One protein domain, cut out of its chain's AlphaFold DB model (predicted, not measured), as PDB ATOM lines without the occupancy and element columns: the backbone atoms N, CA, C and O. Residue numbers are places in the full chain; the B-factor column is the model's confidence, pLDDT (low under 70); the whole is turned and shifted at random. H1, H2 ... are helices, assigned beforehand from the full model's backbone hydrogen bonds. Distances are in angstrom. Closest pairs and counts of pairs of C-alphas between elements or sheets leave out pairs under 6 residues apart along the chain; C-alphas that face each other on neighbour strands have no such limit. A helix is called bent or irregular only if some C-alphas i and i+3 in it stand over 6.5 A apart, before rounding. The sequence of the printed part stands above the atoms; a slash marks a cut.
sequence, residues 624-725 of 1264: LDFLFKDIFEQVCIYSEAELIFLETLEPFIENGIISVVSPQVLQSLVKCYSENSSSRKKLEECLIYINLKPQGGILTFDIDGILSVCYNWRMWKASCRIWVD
ATOM      1  N   LEU A 624      -6.644 -24.339  37.125       91.44
ATOM      2  CA  LEU A 624      -6.486 -25.659  36.497       91.44
ATOM      3  C   LEU A 624      -7.552 -26.675  36.956       91.44
ATOM      4  O   LEU A 624      -7.986 -27.494  36.155       91.44
ATOM      5  N   ASP A 625      -8.054 -26.574  38.192       90.25
ATOM      6  CA  ASP A 625      -9.185 -27.388  38.671       90.25
ATOM      7  C   ASP A 625     -10.441 -27.249  37.799       90.25
ATOM      8  O   ASP A 625     -11.086 -28.245  37.497       90.25
ATOM      9  N   PHE A 626     -10.767 -26.024  37.376       91.62
ATOM     10  CA  PHE A 626     -11.922 -25.727  36.520       91.62
ATOM     11  C   PHE A 626     -11.722 -26.289  35.105       91.62
ATOM     12  O   PHE A 626     -12.640 -26.860  34.517       91.62
ATOM     13  N   LEU A 627     -10.495 -26.200  34.579       94.00
ATOM     14  CA  LEU A 627     -10.126 -26.777  33.286       94.00
ATOM     15  C   LEU A 627     -10.266 -28.311  33.281       94.00
ATOM     16  O   LEU A 627     -10.862 -28.874  32.367       94.00
ATOM     17  N   PHE A 628      -9.759 -28.988  34.314       92.56
ATOM     18  CA  PHE A 628      -9.692 -30.456  34.371       92.56
ATOM     19  C   PHE A 628     -10.878 -31.138  35.071       92.56
ATOM     20  O   PHE A 628     -10.820 -32.347  35.313       92.56
ATOM     21  N   LYS A 629     -11.928 -30.370  35.395       89.56
ATOM     22  CA  LYS A 629     -13.230 -30.839  35.896       89.56
ATOM     23  C   LYS A 629     -14.351 -30.247  35.039       89.56
ATOM     24  O   LYS A 629     -14.752 -30.876  34.068       89.56
ATOM     25  N   ASP A 630     -14.787 -29.019  35.335       90.69
ATOM     26  CA  ASP A 630     -15.968 -28.387  34.726       90.69
ATOM     27  C   ASP A 630     -15.896 -28.283  33.194       90.69
ATOM     28  O   ASP A 630     -16.915 -28.420  32.515       90.69
ATOM     29  N   ILE A 631     -14.714 -27.994  32.639       92.56
ATOM     30  CA  ILE A 631     -14.516 -27.884  31.187       92.56
ATOM     31  C   ILE A 631     -14.322 -29.259  30.550       92.56
ATOM     32  O   ILE A 631     -14.968 -29.553  29.544       92.56
ATOM     33  N   PHE A 632     -13.490 -30.115  31.145       92.81
ATOM     34  CA  PHE A 632     -13.247 -31.462  30.632       92.81
ATOM     35  C   PHE A 632     -14.529 -32.314  30.580       92.81
ATOM     36  O   PHE A 632     -14.799 -32.940  29.561       92.81
ATOM     37  N   GLU A 633     -15.388 -32.245  31.603       90.56
ATOM     38  CA  GLU A 633     -16.688 -32.936  31.625       90.56
ATOM     39  C   GLU A 633     -17.609 -32.504  30.467       90.56
ATOM     40  O   GLU A 633     -18.277 -33.341  29.863       90.56
ATOM     41  N   GLN A 634     -17.608 -31.216  30.096       88.19
ATOM     42  CA  GLN A 634     -18.369 -30.714  28.941       88.19
ATOM     43  C   GLN A 634     -17.783 -31.170  27.597       88.19
ATOM     44  O   GLN A 634     -18.523 -31.343  26.630       88.19
ATOM     45  N   VAL A 635     -16.464 -31.352  27.530       89.88
ATOM     46  CA  VAL A 635     -15.744 -31.799  26.332       89.88
ATOM     47  C   VAL A 635     -15.943 -33.301  26.091       89.88
ATOM     48  O   VAL A 635     -16.288 -33.690  24.976       89.88
ATOM     49  N   CYS A 636     -15.825 -34.139  27.127       87.12
ATOM     50  CA  CYS A 636     -15.972 -35.602  27.053       87.12
ATOM     51  C   CYS A 636     -17.363 -36.099  26.610       87.12
ATOM     52  O   CYS A 636     -17.547 -37.295  26.395       87.12
ATOM     53  N   ILE A 637     -18.340 -35.203  26.426       84.31
ATOM     54  CA  ILE A 637     -19.629 -35.504  25.783       84.31
ATOM     55  C   ILE A 637     -19.433 -35.976  24.323       84.31
ATOM     56  O   ILE A 637     -20.275 -36.707  23.799       84.31
ATOM     57  N   TYR A 638     -18.322 -35.605  23.671       81.25
ATOM     58  CA  TYR A 638     -17.984 -36.016  22.306       81.25
ATOM     59  C   TYR A 638     -16.533 -36.509  22.200       81.25
ATOM     60  O   TYR A 638     -15.605 -35.796  22.575       81.25
ATOM     61  N   SER A 639     -16.314 -37.670  21.576       80.94
ATOM     62  CA  SER A 639     -14.972 -38.234  21.349       80.94
ATOM     63  C   SER A 639     -14.074 -37.361  20.461       80.94
ATOM     64  O   SER A 639     -12.888 -37.221  20.744       80.94
ATOM     65  N   GLU A 640     -14.626 -36.721  19.421       85.62
ATOM     66  CA  GLU A 640     -13.882 -35.742  18.606       85.62
ATOM     67  C   GLU A 640     -13.385 -34.560  19.454       85.62
ATOM     68  O   GLU A 640     -12.258 -34.104  19.288       85.62
ATOM     69  N   ALA A 641     -14.216 -34.068  20.379       88.00
ATOM     70  CA  ALA A 641     -13.869 -32.937  21.234       88.00
ATOM     71  C   ALA A 641     -12.846 -33.329  22.310       88.00
ATOM     72  O   ALA A 641     -11.934 -32.550  22.579       88.00
ATOM     73  N   GLU A 642     -12.973 -34.529  22.889       91.12
ATOM     74  CA  GLU A 642     -12.003 -35.119  23.821       91.12
ATOM     75  C   GLU A 642     -10.602 -35.176  23.198       91.12
ATOM     76  O   GLU A 642      -9.647 -34.686  23.801       91.12
ATOM     77  N   LEU A 643     -10.481 -35.679  21.964       90.94
ATOM     78  CA  LEU A 643      -9.200 -35.743  21.258       90.94
ATOM     79  C   LEU A 643      -8.635 -34.347  20.950       90.94
ATOM     80  O   LEU A 643      -7.482 -34.082  21.280       90.94
ATOM     81  N   ILE A 644      -9.450 -33.429  20.412       91.88
ATOM     82  CA  ILE A 644      -9.021 -32.046  20.118       91.88
ATOM     83  C   ILE A 644      -8.553 -31.326  21.393       91.88
ATOM     84  O   ILE A 644      -7.566 -30.595  21.362       91.88
ATOM     85  N   PHE A 645      -9.221 -31.536  22.531       94.38
ATOM     86  CA  PHE A 645      -8.795 -30.966  23.809       94.38
ATOM     87  C   PHE A 645      -7.415 -31.475  24.226       94.38
ATOM     88  O   PHE A 645      -6.560 -30.662  24.580       94.38
ATOM     89  N   LEU A 646      -7.181 -32.787  24.145       93.06
ATOM     90  CA  LEU A 646      -5.890 -33.391  24.475       93.06
ATOM     91  C   LEU A 646      -4.777 -32.867  23.550       93.06
ATOM     92  O   LEU A 646      -3.738 -32.447  24.057       93.06
ATOM     93  N   GLU A 647      -5.028 -32.758  22.241       92.88
ATOM     94  CA  GLU A 647      -4.090 -32.162  21.276       92.88
ATOM     95  C   GLU A 647      -3.798 -30.676  21.562       92.88
ATOM     96  O   GLU A 647      -2.658 -30.236  21.426       92.88
ATOM     97  N   THR A 648      -4.786 -29.890  22.012       94.31
ATOM     98  CA  THR A 648      -4.548 -28.493  22.436       94.31
ATOM     99  C   THR A 648      -3.854 -28.364  23.795       94.31
ATOM    100  O   THR A 648      -3.265 -27.321  24.074       94.31
ATOM    101  N   LEU A 649      -3.913 -29.395  24.645       94.38
ATOM    102  CA  LEU A 649      -3.323 -29.409  25.986       94.38
ATOM    103  C   LEU A 649      -1.863 -29.886  25.978       94.38
ATOM    104  O   LEU A 649      -1.042 -29.342  26.715       94.38
ATOM    105  N   GLU A 650      -1.548 -30.862  25.127       92.69
ATOM    106  CA  GLU A 650      -0.222 -31.445  24.892       92.69
ATOM    107  C   GLU A 650       0.935 -30.417  24.919       92.69
ATOM    108  O   GLU A 650       1.797 -30.545  25.795       92.69
ATOM    109  N   PRO A 651       0.956 -29.340  24.100       93.50
ATOM    110  CA  PRO A 651       2.076 -28.394  24.092       93.50
ATOM    111  C   PRO A 651       2.247 -27.615  25.406       93.50
ATOM    112  O   PRO A 651       3.346 -27.141  25.693       93.50
ATOM    113  N   PHE A 652       1.209 -27.483  26.240       93.12
ATOM    114  CA  PHE A 652       1.344 -26.873  27.569       93.12
ATOM    115  C   PHE A 652       1.949 -27.841  28.596       93.12
ATOM    116  O   PHE A 652       2.552 -27.388  29.571       93.12
ATOM    117  N   ILE A 653       1.815 -29.153  28.381       92.81
ATOM    118  CA  ILE A 653       2.439 -30.193  29.206       92.81
ATOM    119  C   ILE A 653       3.905 -30.380  28.792       92.81
ATOM    120  O   ILE A 653       4.780 -30.326  29.653       92.81
ATOM    121  N   GLU A 654       4.191 -30.514  27.491       88.12
ATOM    122  CA  GLU A 654       5.559 -30.689  26.967       88.12
ATOM    123  C   GLU A 654       6.476 -29.495  27.298       88.12
ATOM    124  O   GLU A 654       7.634 -29.681  27.661       88.12
ATOM    125  N   ASN A 655       5.954 -28.263  27.273       86.56
ATOM    126  CA  ASN A 655       6.699 -27.073  27.711       86.56
ATOM    127  C   ASN A 655       6.752 -26.896  29.247       86.56
ATOM    128  O   ASN A 655       7.220 -25.867  29.735       86.56
ATOM    129  N   GLY A 656       6.241 -27.850  30.033       85.38
ATOM    130  CA  GLY A 656       6.263 -27.818  31.501       85.38
ATOM    131  C   GLY A 656       5.383 -26.742  32.157       85.38
ATOM    132  O   GLY A 656       5.450 -26.563  33.375       85.38
ATOM    133  N   ILE A 657       4.549 -26.033  31.385       90.31
ATOM    134  CA  ILE A 657       3.629 -24.988  31.876       90.31
ATOM    135  C   ILE A 657       2.531 -25.618  32.748       90.31
ATOM    136  O   ILE A 657       2.119 -25.045  33.758       90.31
ATOM    137  N   ILE A 658       2.079 -26.817  32.373       91.62
ATOM    138  CA  ILE A 658       1.091 -27.628  33.085       91.62
ATOM    139  C   ILE A 658       1.749 -28.951  33.494       91.62
ATOM    140  O   ILE A 658       1.877 -29.872  32.696       91.62
ATOM    141  N   SER A 659       2.134 -29.058  34.766       88.06
ATOM    142  CA  SER A 659       2.696 -30.281  35.362       88.06
ATOM    143  C   SER A 659       1.724 -31.028  36.285       88.06
ATOM    144  O   SER A 659       2.027 -32.128  36.738       88.06
ATOM    145  N   VAL A 660       0.544 -30.467  36.570       87.44
ATOM    146  CA  VAL A 660      -0.503 -31.095  37.397       87.44
ATOM    147  C   VAL A 660      -1.771 -31.233  36.562       87.44
ATOM    148  O   VAL A 660      -2.250 -30.249  36.008       87.44
ATOM    149  N   VAL A 661      -2.297 -32.456  36.481       89.31
ATOM    150  CA  VAL A 661      -3.394 -32.878  35.594       89.31
ATOM    151  C   VAL A 661      -4.359 -33.767  36.394       89.31
ATOM    152  O   VAL A 661      -3.925 -34.430  37.338       89.31
ATOM    153  N   SER A 662      -5.662 -33.784  36.077       89.25
ATOM    154  CA  SER A 662      -6.615 -34.645  36.803       89.25
ATOM    155  C   SER A 662      -6.500 -36.121  36.379       89.25
ATOM    156  O   SER A 662      -6.102 -36.403  35.245       89.25
ATOM    157  N   PRO A 663      -6.875 -37.088  37.244       87.81
ATOM    158  CA  PRO A 663      -6.832 -38.511  36.893       87.81
ATOM    159  C   PRO A 663      -7.678 -38.872  35.668       87.81
ATOM    160  O   PRO A 663      -7.265 -39.714  34.880       87.81
ATOM    161  N   GLN A 664      -8.813 -38.193  35.472       88.56
ATOM    162  CA  GLN A 664      -9.687 -38.387  34.310       88.56
ATOM    163  C   GLN A 664      -8.989 -37.955  33.012       88.56
ATOM    164  O   GLN A 664      -8.942 -38.724  32.056       88.56
ATOM    165  N   VAL A 665      -8.380 -36.762  32.998       90.88
ATOM    166  CA  VAL A 665      -7.639 -36.257  31.830       90.88
ATOM    167  C   VAL A 665      -6.445 -37.158  31.510       90.88
ATOM    168  O   VAL A 665      -6.212 -37.458  30.343       90.88
ATOM    169  N   LEU A 666      -5.726 -37.651  32.526       90.88
ATOM    170  CA  LEU A 666      -4.621 -38.590  32.318       90.88
ATOM    171  C   LEU A 666      -5.101 -39.933  31.741       90.88
ATOM    172  O   LEU A 666      -4.489 -40.437  30.806       90.88
ATOM    173  N   GLN A 667      -6.204 -40.496  32.245       89.69
ATOM    174  CA  GLN A 667      -6.782 -41.733  31.705       89.69
ATOM    175  C   GLN A 667      -7.197 -41.576  30.234       89.69
ATOM    176  O   GLN A 667      -6.868 -42.437  29.417       89.69
ATOM    177  N   SER A 668      -7.845 -40.465  29.868       89.88
ATOM    178  CA  SER A 668      -8.200 -40.172  28.473       89.88
ATOM    179  C   SER A 668      -6.982 -39.906  27.582       89.88
ATOM    180  O   SER A 668      -6.969 -40.378  26.446       89.88
ATOM    181  N   LEU A 669      -5.945 -39.227  28.091       91.38
ATOM    182  CA  LEU A 669      -4.664 -39.038  27.397       91.38
ATOM    183  C   LEU A 669      -4.028 -40.395  27.061       91.38
ATOM    184  O   LEU A 669      -3.776 -40.679  25.891       91.38
ATOM    185  N   VAL A 670      -3.837 -41.260  28.068       91.12
ATOM    186  CA  VAL A 670      -3.258 -42.602  27.890       91.12
ATOM    187  C   VAL A 670      -4.085 -43.431  26.908       91.12
ATOM    188  O   VAL A 670      -3.521 -44.003  25.977       91.12
ATOM    189  N   LYS A 671      -5.415 -43.454  27.061       89.31
ATOM    190  CA  LYS A 671      -6.342 -44.143  26.152       89.31
ATOM    191  C   LYS A 671      -6.137 -43.685  24.703       89.31
ATOM    192  O   LYS A 671      -5.684 -44.481  23.883       89.31
ATOM    193  N   CYS A 672      -6.402 -42.413  24.403       87.12
ATOM    194  CA  CYS A 672      -6.448 -41.909  23.026       87.12
ATOM    195  C   CYS A 672      -5.069 -41.929  22.346       87.12
ATOM    196  O   CYS A 672      -4.958 -42.263  21.168       87.12
ATOM    197  N   TYR A 673      -3.996 -41.609  23.078       88.69
ATOM    198  CA  TYR A 673      -2.654 -41.549  22.492       88.69
ATOM    199  C   TYR A 673      -1.999 -42.937  22.353       88.69
ATOM    200  O   TYR A 673      -1.060 -43.083  21.569       88.69
ATOM    201  N   SER A 674      -2.490 -43.971  23.049       86.31
ATOM    202  CA  SER A 674      -1.986 -45.345  22.888       86.31
ATOM    203  C   SER A 674      -2.338 -45.977  21.534       86.31
ATOM    204  O   SER A 674      -1.607 -46.849  21.057       86.31
ATOM    205  N   GLU A 675      -3.410 -45.530  20.876       84.00
ATOM    206  CA  GLU A 675      -3.893 -46.110  19.617       84.00
ATOM    207  C   GLU A 675      -2.948 -45.800  18.440       84.00
ATOM    208  O   GLU A 675      -2.612 -46.690  17.656       84.00
ATOM    209  N   ASN A 676      -2.438 -44.565  18.358       84.44
ATOM    210  CA  ASN A 676      -1.688 -44.057  17.206       84.44
ATOM    211  C   ASN A 676      -0.169 -43.992  17.441       84.44
ATOM    212  O   ASN A 676       0.311 -43.350  18.370       84.44
ATOM    213  N   SER A 677       0.616 -44.575  16.526       81.94
ATOM    214  CA  SER A 677       2.086 -44.666  16.647       81.94
ATOM    215  C   SER A 677       2.806 -43.309  16.768       81.94
ATOM    216  O   SER A 677       3.823 -43.211  17.450       81.94
ATOM    217  N   SER A 678       2.272 -42.248  16.151       83.06
ATOM    218  CA  SER A 678       2.808 -40.883  16.296       83.06
ATOM    219  C   SER A 678       2.475 -40.285  17.672       83.06
ATOM    220  O   SER A 678       3.363 -39.778  18.360       83.06
ATOM    221  N   SER A 679       1.225 -40.431  18.121       84.50
ATOM    222  CA  SER A 679       0.743 -39.964  19.427       84.50
ATOM    223  C   SER A 679       1.465 -40.634  20.599       84.50
ATOM    224  O   SER A 679       1.711 -39.981  21.608       84.50
ATOM    225  N   ARG A 680       1.913 -41.889  20.457       88.44
ATOM    226  CA  ARG A 680       2.711 -42.584  21.487       88.44
ATOM    227  C   ARG A 680       3.979 -41.829  21.898       88.44
ATOM    228  O   ARG A 680       4.314 -41.849  23.077       88.44
ATOM    229  N   LYS A 681       4.658 -41.142  20.968       86.94
ATOM    230  CA  LYS A 681       5.858 -40.349  21.296       86.94
ATOM    231  C   LYS A 681       5.505 -39.083  22.088       86.94
ATOM    232  O   LYS A 681       6.119 -38.832  23.115       86.94
ATOM    233  N   LYS A 682       4.452 -38.362  21.686       88.81
ATOM    234  CA  LYS A 682       3.895 -37.219  22.440       88.81
ATOM    235  C   LYS A 682       3.434 -37.625  23.849       88.81
ATOM    236  O   LYS A 682       3.674 -36.913  24.817       88.81
ATOM    237  N   LEU A 683       2.820 -38.807  23.987       91.88
ATOM    238  CA  LEU A 683       2.425 -39.370  25.285       91.88
ATOM    239  C   LEU A 683       3.640 -39.655  26.177       91.88
ATOM    240  O   LEU A 683       3.600 -39.342  27.364       91.88
ATOM    241  N   GLU A 684       4.712 -40.220  25.618       91.00
ATOM    242  CA  GLU A 684       5.959 -40.457  26.351       91.00
ATOM    243  C   GLU A 684       6.569 -39.150  26.880       91.00
ATOM    244  O   GLU A 684       6.887 -39.084  28.067       91.00
ATOM    245  N   GLU A 685       6.671 -38.096  26.057       89.38
ATOM    246  CA  GLU A 685       7.166 -36.792  26.525       89.38
ATOM    247  C   GLU A 685       6.216 -36.167  27.565       89.38
ATOM    248  O   GLU A 685       6.663 -35.742  28.631       89.38
ATOM    249  N   CYS A 686       4.894 -36.188  27.342       90.75
ATOM    250  CA  CYS A 686       3.912 -35.699  28.320       90.75
ATOM    251  C   CYS A 686       4.053 -36.388  29.692       90.75
ATOM    252  O   CYS A 686       4.044 -35.719  30.729       90.75
ATOM    253  N   LEU A 687       4.237 -37.713  29.724       90.50
ATOM    254  CA  LEU A 687       4.411 -38.486  30.961       90.50
ATOM    255  C   LEU A 687       5.707 -38.148  31.727       90.50
ATOM    256  O   LEU A 687       5.791 -38.434  32.922       90.50
ATOM    257  N   ILE A 688       6.703 -37.517  31.093       89.62
ATOM    258  CA  ILE A 688       7.926 -37.056  31.771       89.62
ATOM    259  C   ILE A 688       7.650 -35.814  32.636       89.62
ATOM    260  O   ILE A 688       8.142 -35.732  33.775       89.62
ATOM    261  N   TYR A 689       6.852 -34.876  32.112       88.06
ATOM    262  CA  TYR A 689       6.541 -33.584  32.738       88.06
ATOM    263  C   TYR A 689       5.360 -33.630  33.722       88.06
ATOM    264  O   TYR A 689       5.320 -32.827  34.658       88.06
ATOM    265  N   ILE A 690       4.423 -34.574  33.567       88.94
ATOM    266  CA  ILE A 690       3.306 -34.755  34.508       88.94
ATOM    267  C   ILE A 690       3.821 -35.243  35.874       88.94
ATOM    268  O   ILE A 690       4.550 -36.228  35.999       88.94
ATOM    269  N   ASN A 691       3.404 -34.562  36.941       84.50
ATOM    270  CA  ASN A 691       3.761 -34.892  38.314       84.50
ATOM    271  C   ASN A 691       2.885 -36.029  38.868       84.50
ATOM    272  O   ASN A 691       1.891 -35.795  39.555       84.50
ATOM    273  N   LEU A 692       3.299 -37.268  38.603       83.81
ATOM    274  CA  LEU A 692       2.641 -38.494  39.073       83.81
ATOM    275  C   LEU A 692       2.937 -38.845  40.551       83.81
ATOM    276  O   LEU A 692       2.565 -39.926  41.007       83.81
ATOM    277  N   LYS A 693       3.621 -37.982  41.321       76.31
ATOM    278  CA  LYS A 693       3.971 -38.286  42.722       76.31
ATOM    279  C   LYS A 693       2.726 -38.285  43.630       76.31
ATOM    280  O   LYS A 693       1.926 -37.351  43.545       76.31
ATOM    281  N   PRO A 694       2.577 -39.267  44.545       68.00
ATOM    282  CA  PRO A 694       1.404 -39.384  45.413       68.00
ATOM    283  C   PRO A 694       1.269 -38.186  46.362       68.00
ATOM    284  O   PRO A 694       2.082 -37.990  47.271       68.00
ATOM    285  N   GLN A 695       0.216 -37.391  46.180       62.00
ATOM    286  CA  GLN A 695      -0.059 -36.239  47.037       62.00
ATOM    287  C   GLN A 695      -0.569 -36.725  48.401       62.00
ATOM    288  O   GLN A 695      -1.518 -37.501  48.489       62.00
ATOM    289  N   GLY A 696       0.102 -36.315  49.482       59.41
ATOM    290  CA  GLY A 696      -0.226 -36.770  50.841       59.41
ATOM    291  C   GLY A 696      -0.022 -38.274  51.087       59.41
ATOM    292  O   GLY A 696      -0.549 -38.794  52.066       59.41
ATOM    293  N   GLY A 697       0.713 -38.977  50.216       57.81
ATOM    294  CA  GLY A 697       0.923 -40.428  50.310       57.81
ATOM    295  C   GLY A 697      -0.202 -41.288  49.717       57.81
ATOM    296  O   GLY A 697      -0.121 -42.509  49.795       57.81
ATOM    297  N   ILE A 698      -1.221 -40.681  49.098       57.44
ATOM    298  CA  ILE A 698      -2.284 -41.399  48.383       57.44
ATOM    299  C   ILE A 698      -1.942 -41.441  46.888       57.44
ATOM    300  O   ILE A 698      -1.636 -40.414  46.280       57.44
ATOM    301  N   LEU A 699      -2.012 -42.631  46.286       61.59
ATOM    302  CA  LEU A 699      -1.916 -42.805  44.837       61.59
ATOM    303  C   LEU A 699      -3.239 -42.376  44.187       61.59
ATOM    304  O   LEU A 699      -4.257 -43.045  44.325       61.59
ATOM    305  N   THR A 700      -3.223 -41.236  43.495       69.31
ATOM    306  CA  THR A 700      -4.388 -40.675  42.782       69.31
ATOM    307  C   THR A 700      -4.516 -41.160  41.338       69.31
ATOM    308  O   THR A 700      -5.481 -40.812  40.663       69.31
ATOM    309  N   PHE A 701      -3.538 -41.926  40.852       80.62
ATOM    310  CA  PHE A 701      -3.431 -42.398  39.474       80.62
ATOM    311  C   PHE A 701      -3.172 -43.907  39.451       80.62
ATOM    312  O   PHE A 701      -2.497 -44.436  40.334       80.62
ATOM    313  N   ASP A 702      -3.669 -44.578  38.413       83.62
ATOM    314  CA  ASP A 702      -3.378 -45.984  38.126       83.62
ATOM    315  C   ASP A 702      -1.978 -46.116  37.500       83.62
ATOM    316  O   ASP A 702      -1.813 -46.086  36.279       83.62
ATOM    317  N   ILE A 703      -0.949 -46.175  38.352       86.12
ATOM    318  CA  ILE A 703       0.448 -46.277  37.905       86.12
ATOM    319  C   ILE A 703       0.714 -47.627  37.225       86.12
ATOM    320  O   ILE A 703       1.435 -47.654  36.230       86.12
ATOM    321  N   ASP A 704       0.109 -48.717  37.697       85.31
ATOM    322  CA  ASP A 704       0.285 -50.052  37.113       85.31
ATOM    323  C   ASP A 704      -0.312 -50.121  35.698       85.31
ATOM    324  O   ASP A 704       0.333 -50.612  34.766       85.31
ATOM    325  N   GLY A 705      -1.495 -49.529  35.498       87.25
ATOM    326  CA  GLY A 705      -2.097 -49.325  34.183       87.25
ATOM    327  C   GLY A 705      -1.187 -48.530  33.244       87.25
ATOM    328  O   GLY A 705      -0.891 -49.002  32.142       87.25
ATOM    329  N   ILE A 706      -0.667 -47.377  33.684       89.94
ATOM    330  CA  ILE A 706       0.268 -46.547  32.895       89.94
ATOM    331  C   ILE A 706       1.536 -47.336  32.535       89.94
ATOM    332  O   ILE A 706       1.931 -47.364  31.370       89.94
ATOM    333  N   LEU A 707       2.154 -48.020  33.502       90.12
ATOM    334  CA  LEU A 707       3.363 -48.817  33.281       90.12
ATOM    335  C   LEU A 707       3.132 -49.970  32.300       90.12
ATOM    336  O   LEU A 707       3.997 -50.225  31.461       90.12
ATOM    337  N   SER A 708       1.966 -50.624  32.342       89.19
ATOM    338  CA  SER A 708       1.615 -51.666  31.369       89.19
ATOM    339  C   SER A 708       1.545 -51.117  29.934       89.19
ATOM    340  O   SER A 708       2.056 -51.747  29.007       89.19
ATOM    341  N   VAL A 709       0.999 -49.908  29.746       89.06
ATOM    342  CA  VAL A 709       0.951 -49.225  28.443       89.06
ATOM    343  C   VAL A 709       2.355 -48.811  27.993       89.06
ATOM    344  O   VAL A 709       2.715 -49.058  26.841       89.06
ATOM    345  N   CYS A 710       3.175 -48.261  28.894       90.50
ATOM    346  CA  CYS A 710       4.558 -47.890  28.591       90.50
ATOM    347  C   CYS A 710       5.408 -49.098  28.168       90.50
ATOM    348  O   CYS A 710       6.150 -49.003  27.192       90.50
ATOM    349  N   TYR A 711       5.279 -50.238  28.855       87.25
ATOM    350  CA  TYR A 711       5.994 -51.472  28.517       87.25
ATOM    351  C   TYR A 711       5.544 -52.039  27.162       87.25
ATOM    352  O   TYR A 711       6.371 -52.255  26.276       87.25
ATOM    353  N   ASN A 712       4.229 -52.194  26.955       87.88
ATOM    354  CA  ASN A 712       3.665 -52.745  25.717       87.88
ATOM    355  C   ASN A 712       4.043 -51.935  24.461       87.88
ATOM    356  O   ASN A 712       4.182 -52.506  23.379       87.88
ATOM    357  N   TRP A 713       4.229 -50.617  24.596       86.12
ATOM    358  CA  TRP A 713       4.573 -49.719  23.490       86.12
ATOM    359  C   TRP A 713       6.024 -49.215  23.484       86.12
ATOM    360  O   TRP A 713       6.349 -48.369  22.651       86.12
ATOM    361  N   ARG A 714       6.899 -49.741  24.355       87.62
ATOM    362  CA  ARG A 714       8.322 -49.353  24.476       87.62
ATOM    363  C   ARG A 714       8.571 -47.862  24.759       87.62
ATOM    364  O   ARG A 714       9.528 -47.277  24.256       87.62
ATOM    365  N   MET A 715       7.734 -47.245  25.592       90.44
ATOM    366  CA  MET A 715       7.925 -45.875  26.095       90.44
ATOM    367  C   MET A 715       8.966 -45.882  27.226       90.44
ATOM    368  O   MET A 715       8.654 -45.689  28.408       90.44
ATOM    369  N   TRP A 716      10.209 -46.218  26.876       89.75
ATOM    370  CA  TRP A 716      11.277 -46.489  27.832       89.75
ATOM    371  C   TRP A 716      11.646 -45.270  28.688       89.75
ATOM    372  O   TRP A 716      11.928 -45.447  29.874       89.75
ATOM    373  N   LYS A 717      11.587 -44.037  28.159       90.62
ATOM    374  CA  LYS A 717      11.856 -42.819  28.947       90.62
ATOM    375  C   LYS A 717      10.833 -42.668  30.069       90.62
ATOM    376  O   LYS A 717      11.208 -42.466  31.223       90.62
ATOM    377  N   ALA A 718       9.546 -42.787  29.730       90.62
ATOM    378  CA  ALA A 718       8.445 -42.665  30.683       90.62
ATOM    379  C   ALA A 718       8.461 -43.814  31.705       90.62
ATOM    380  O   ALA A 718       8.281 -43.571  32.896       90.62
ATOM    381  N   SER A 719       8.761 -45.046  31.271       91.19
ATOM    382  CA  SER A 719       8.938 -46.190  32.177       91.19
ATOM    383  C   SER A 719      10.068 -45.939  33.187       91.19
ATOM    384  O   SER A 719       9.825 -45.956  34.395       91.19
ATOM    385  N   CYS A 720      11.278 -45.597  32.721       89.38
ATOM    386  CA  CYS A 720      12.415 -45.266  33.588       89.38
ATOM    387  C   CYS A 720      12.100 -44.107  34.543       89.38
ATOM    388  O   CYS A 720      12.378 -44.201  35.735       89.38
ATOM    389  N   ARG A 721      11.468 -43.036  34.053       89.75
ATOM    390  CA  ARG A 721      11.014 -41.895  34.861       89.75
ATOM    391  C   ARG A 721      10.094 -42.328  36.009       89.75
ATOM    392  O   ARG A 721      10.310 -41.911  37.146       89.75
ATOM    393  N   ILE A 722       9.081 -43.148  35.730       89.50
ATOM    394  CA  ILE A 722       8.101 -43.594  36.732       89.50
ATOM    395  C   ILE A 722       8.762 -44.513  37.766       89.50
ATOM    396  O   ILE A 722       8.658 -44.266  38.970       89.50
ATOM    397  N   TRP A 723       9.492 -45.529  37.311       89.38
ATOM    398  CA  TRP A 723      10.176 -46.471  38.192       89.38
ATOM    399  C   TRP A 723      11.226 -45.788  39.083       89.38
ATOM    400  O   TRP A 723      11.168 -45.904  40.309       89.38
ATOM    401  N   VAL A 724      12.131 -44.997  38.499       86.19
ATOM    402  CA  VAL A 724      13.270 -44.404  39.218       86.19
ATOM    403  C   VAL A 724      12.852 -43.226  40.115       86.19
ATOM    404  O   VAL A 724      13.343 -43.120  41.240       86.19
ATOM    405  N   ASP A 725      11.962 -42.331  39.664       82.69
ATOM    406  CA  ASP A 725      11.687 -41.052  40.356       82.69
ATOM    407  C   ASP A 725      10.350 -40.977  41.112       82.69
ATOM    408  O   ASP A 725      10.163 -40.039  41.902       82.69
TER     409      ASP A 725
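What this domain is: This is residues 624 to 725 of the 1264 residues of the protein "Vps8 domain-containing protein" of Smittium simulii (UniProt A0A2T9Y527). Two helical hairpins, H3 with H4 and H5 with H6, stand side by side as an up-and-down bundle of four helices. H2, the longest helix, crosses H3 and H4 on the side away from H5 and H6, and H1 folds back from the beginning of H2 at the far end from H6; the loop residues 694 to 699 stick out of the body. The printed part has 102 residues with six named helices, H1 to H6 in chain order, and no named strand; its class is all helix. It is compact, with a radius of gyration of the C-alphas of 13.0 A, and spans 35 by 35 by 24 A.

Where its parts are: Find C-alpha 639 at (-14.972, -38.234, 21.349); from there H2, residues 639 to 654, runs 22.6 A to C-alpha 654 at (5.559, -30.689, 26.967). It has a kink of 29 degrees near residue 648 and is only just irregular, with C-alphas 648 and 651 6.8 A apart. Before it comes H1, residues 624 to 635, 15.1 A long. After it look for H3, residues 663 to 675, 19.1 A, and H4, residues 677 to 689, 20.0 A. Then come H5, residues 703 to 712, 14.2 A, and H6, residues 716 to 725, 13.7 A, which ends at C-alpha 725 at (11.687, -41.052, 40.356).

How they stand to each other: Start at H2: its residues 642 to 646 only just touch H3, with 3 pairs of C-alphas within 8 A, the closest Leu 646 and Leu 669 at 6.5 A, and the two are about perpendicular at 79 degrees. Its residues 650 to 654 touch H4 at a steep tilt of 49 degrees, the closest C-alphas being Glu 654 and Cys 686 at 5.4 A. H1 and H2 touch only at the corner, Val 635 to Ala 641, C-alphas 5.5 A apart. H3 is the hub, touching four helices. H3 and H4 form a helical hairpin at a shallow tilt of 31 degrees, closest at the C-alphas of Tyr 673 and Ser 679, 4.8 A. H5 and H6 form another, also at 31 degrees, closest at Cys 710 and Ser 719, 5.9 A between C-alphas. Residues 684 to 688 of H4 touch H6, with the C-alphas of Glu 684 and Ala 718 closest at 5.5 A. H3 and H6 are apart. Every O i to N i+4 pair is within hydrogen-bond range in H5 and H6; the counts are 5 of 8 in H1, 10 of 12 in H2, 8 of 9 in H3 and 6 of 9 in H4.

The domain as a whole: The C-alphas farthest apart, Ile 637 and Val 724, are 36.6 A from each other. The printed part has no cut. The link from H4 to H5, 13 residues, is long, and within it residues 694 to 699 stand free. Look in the B-factor column at residues 694 to 700, which are under 70; the mean pLDDT of the printed part is 86.9.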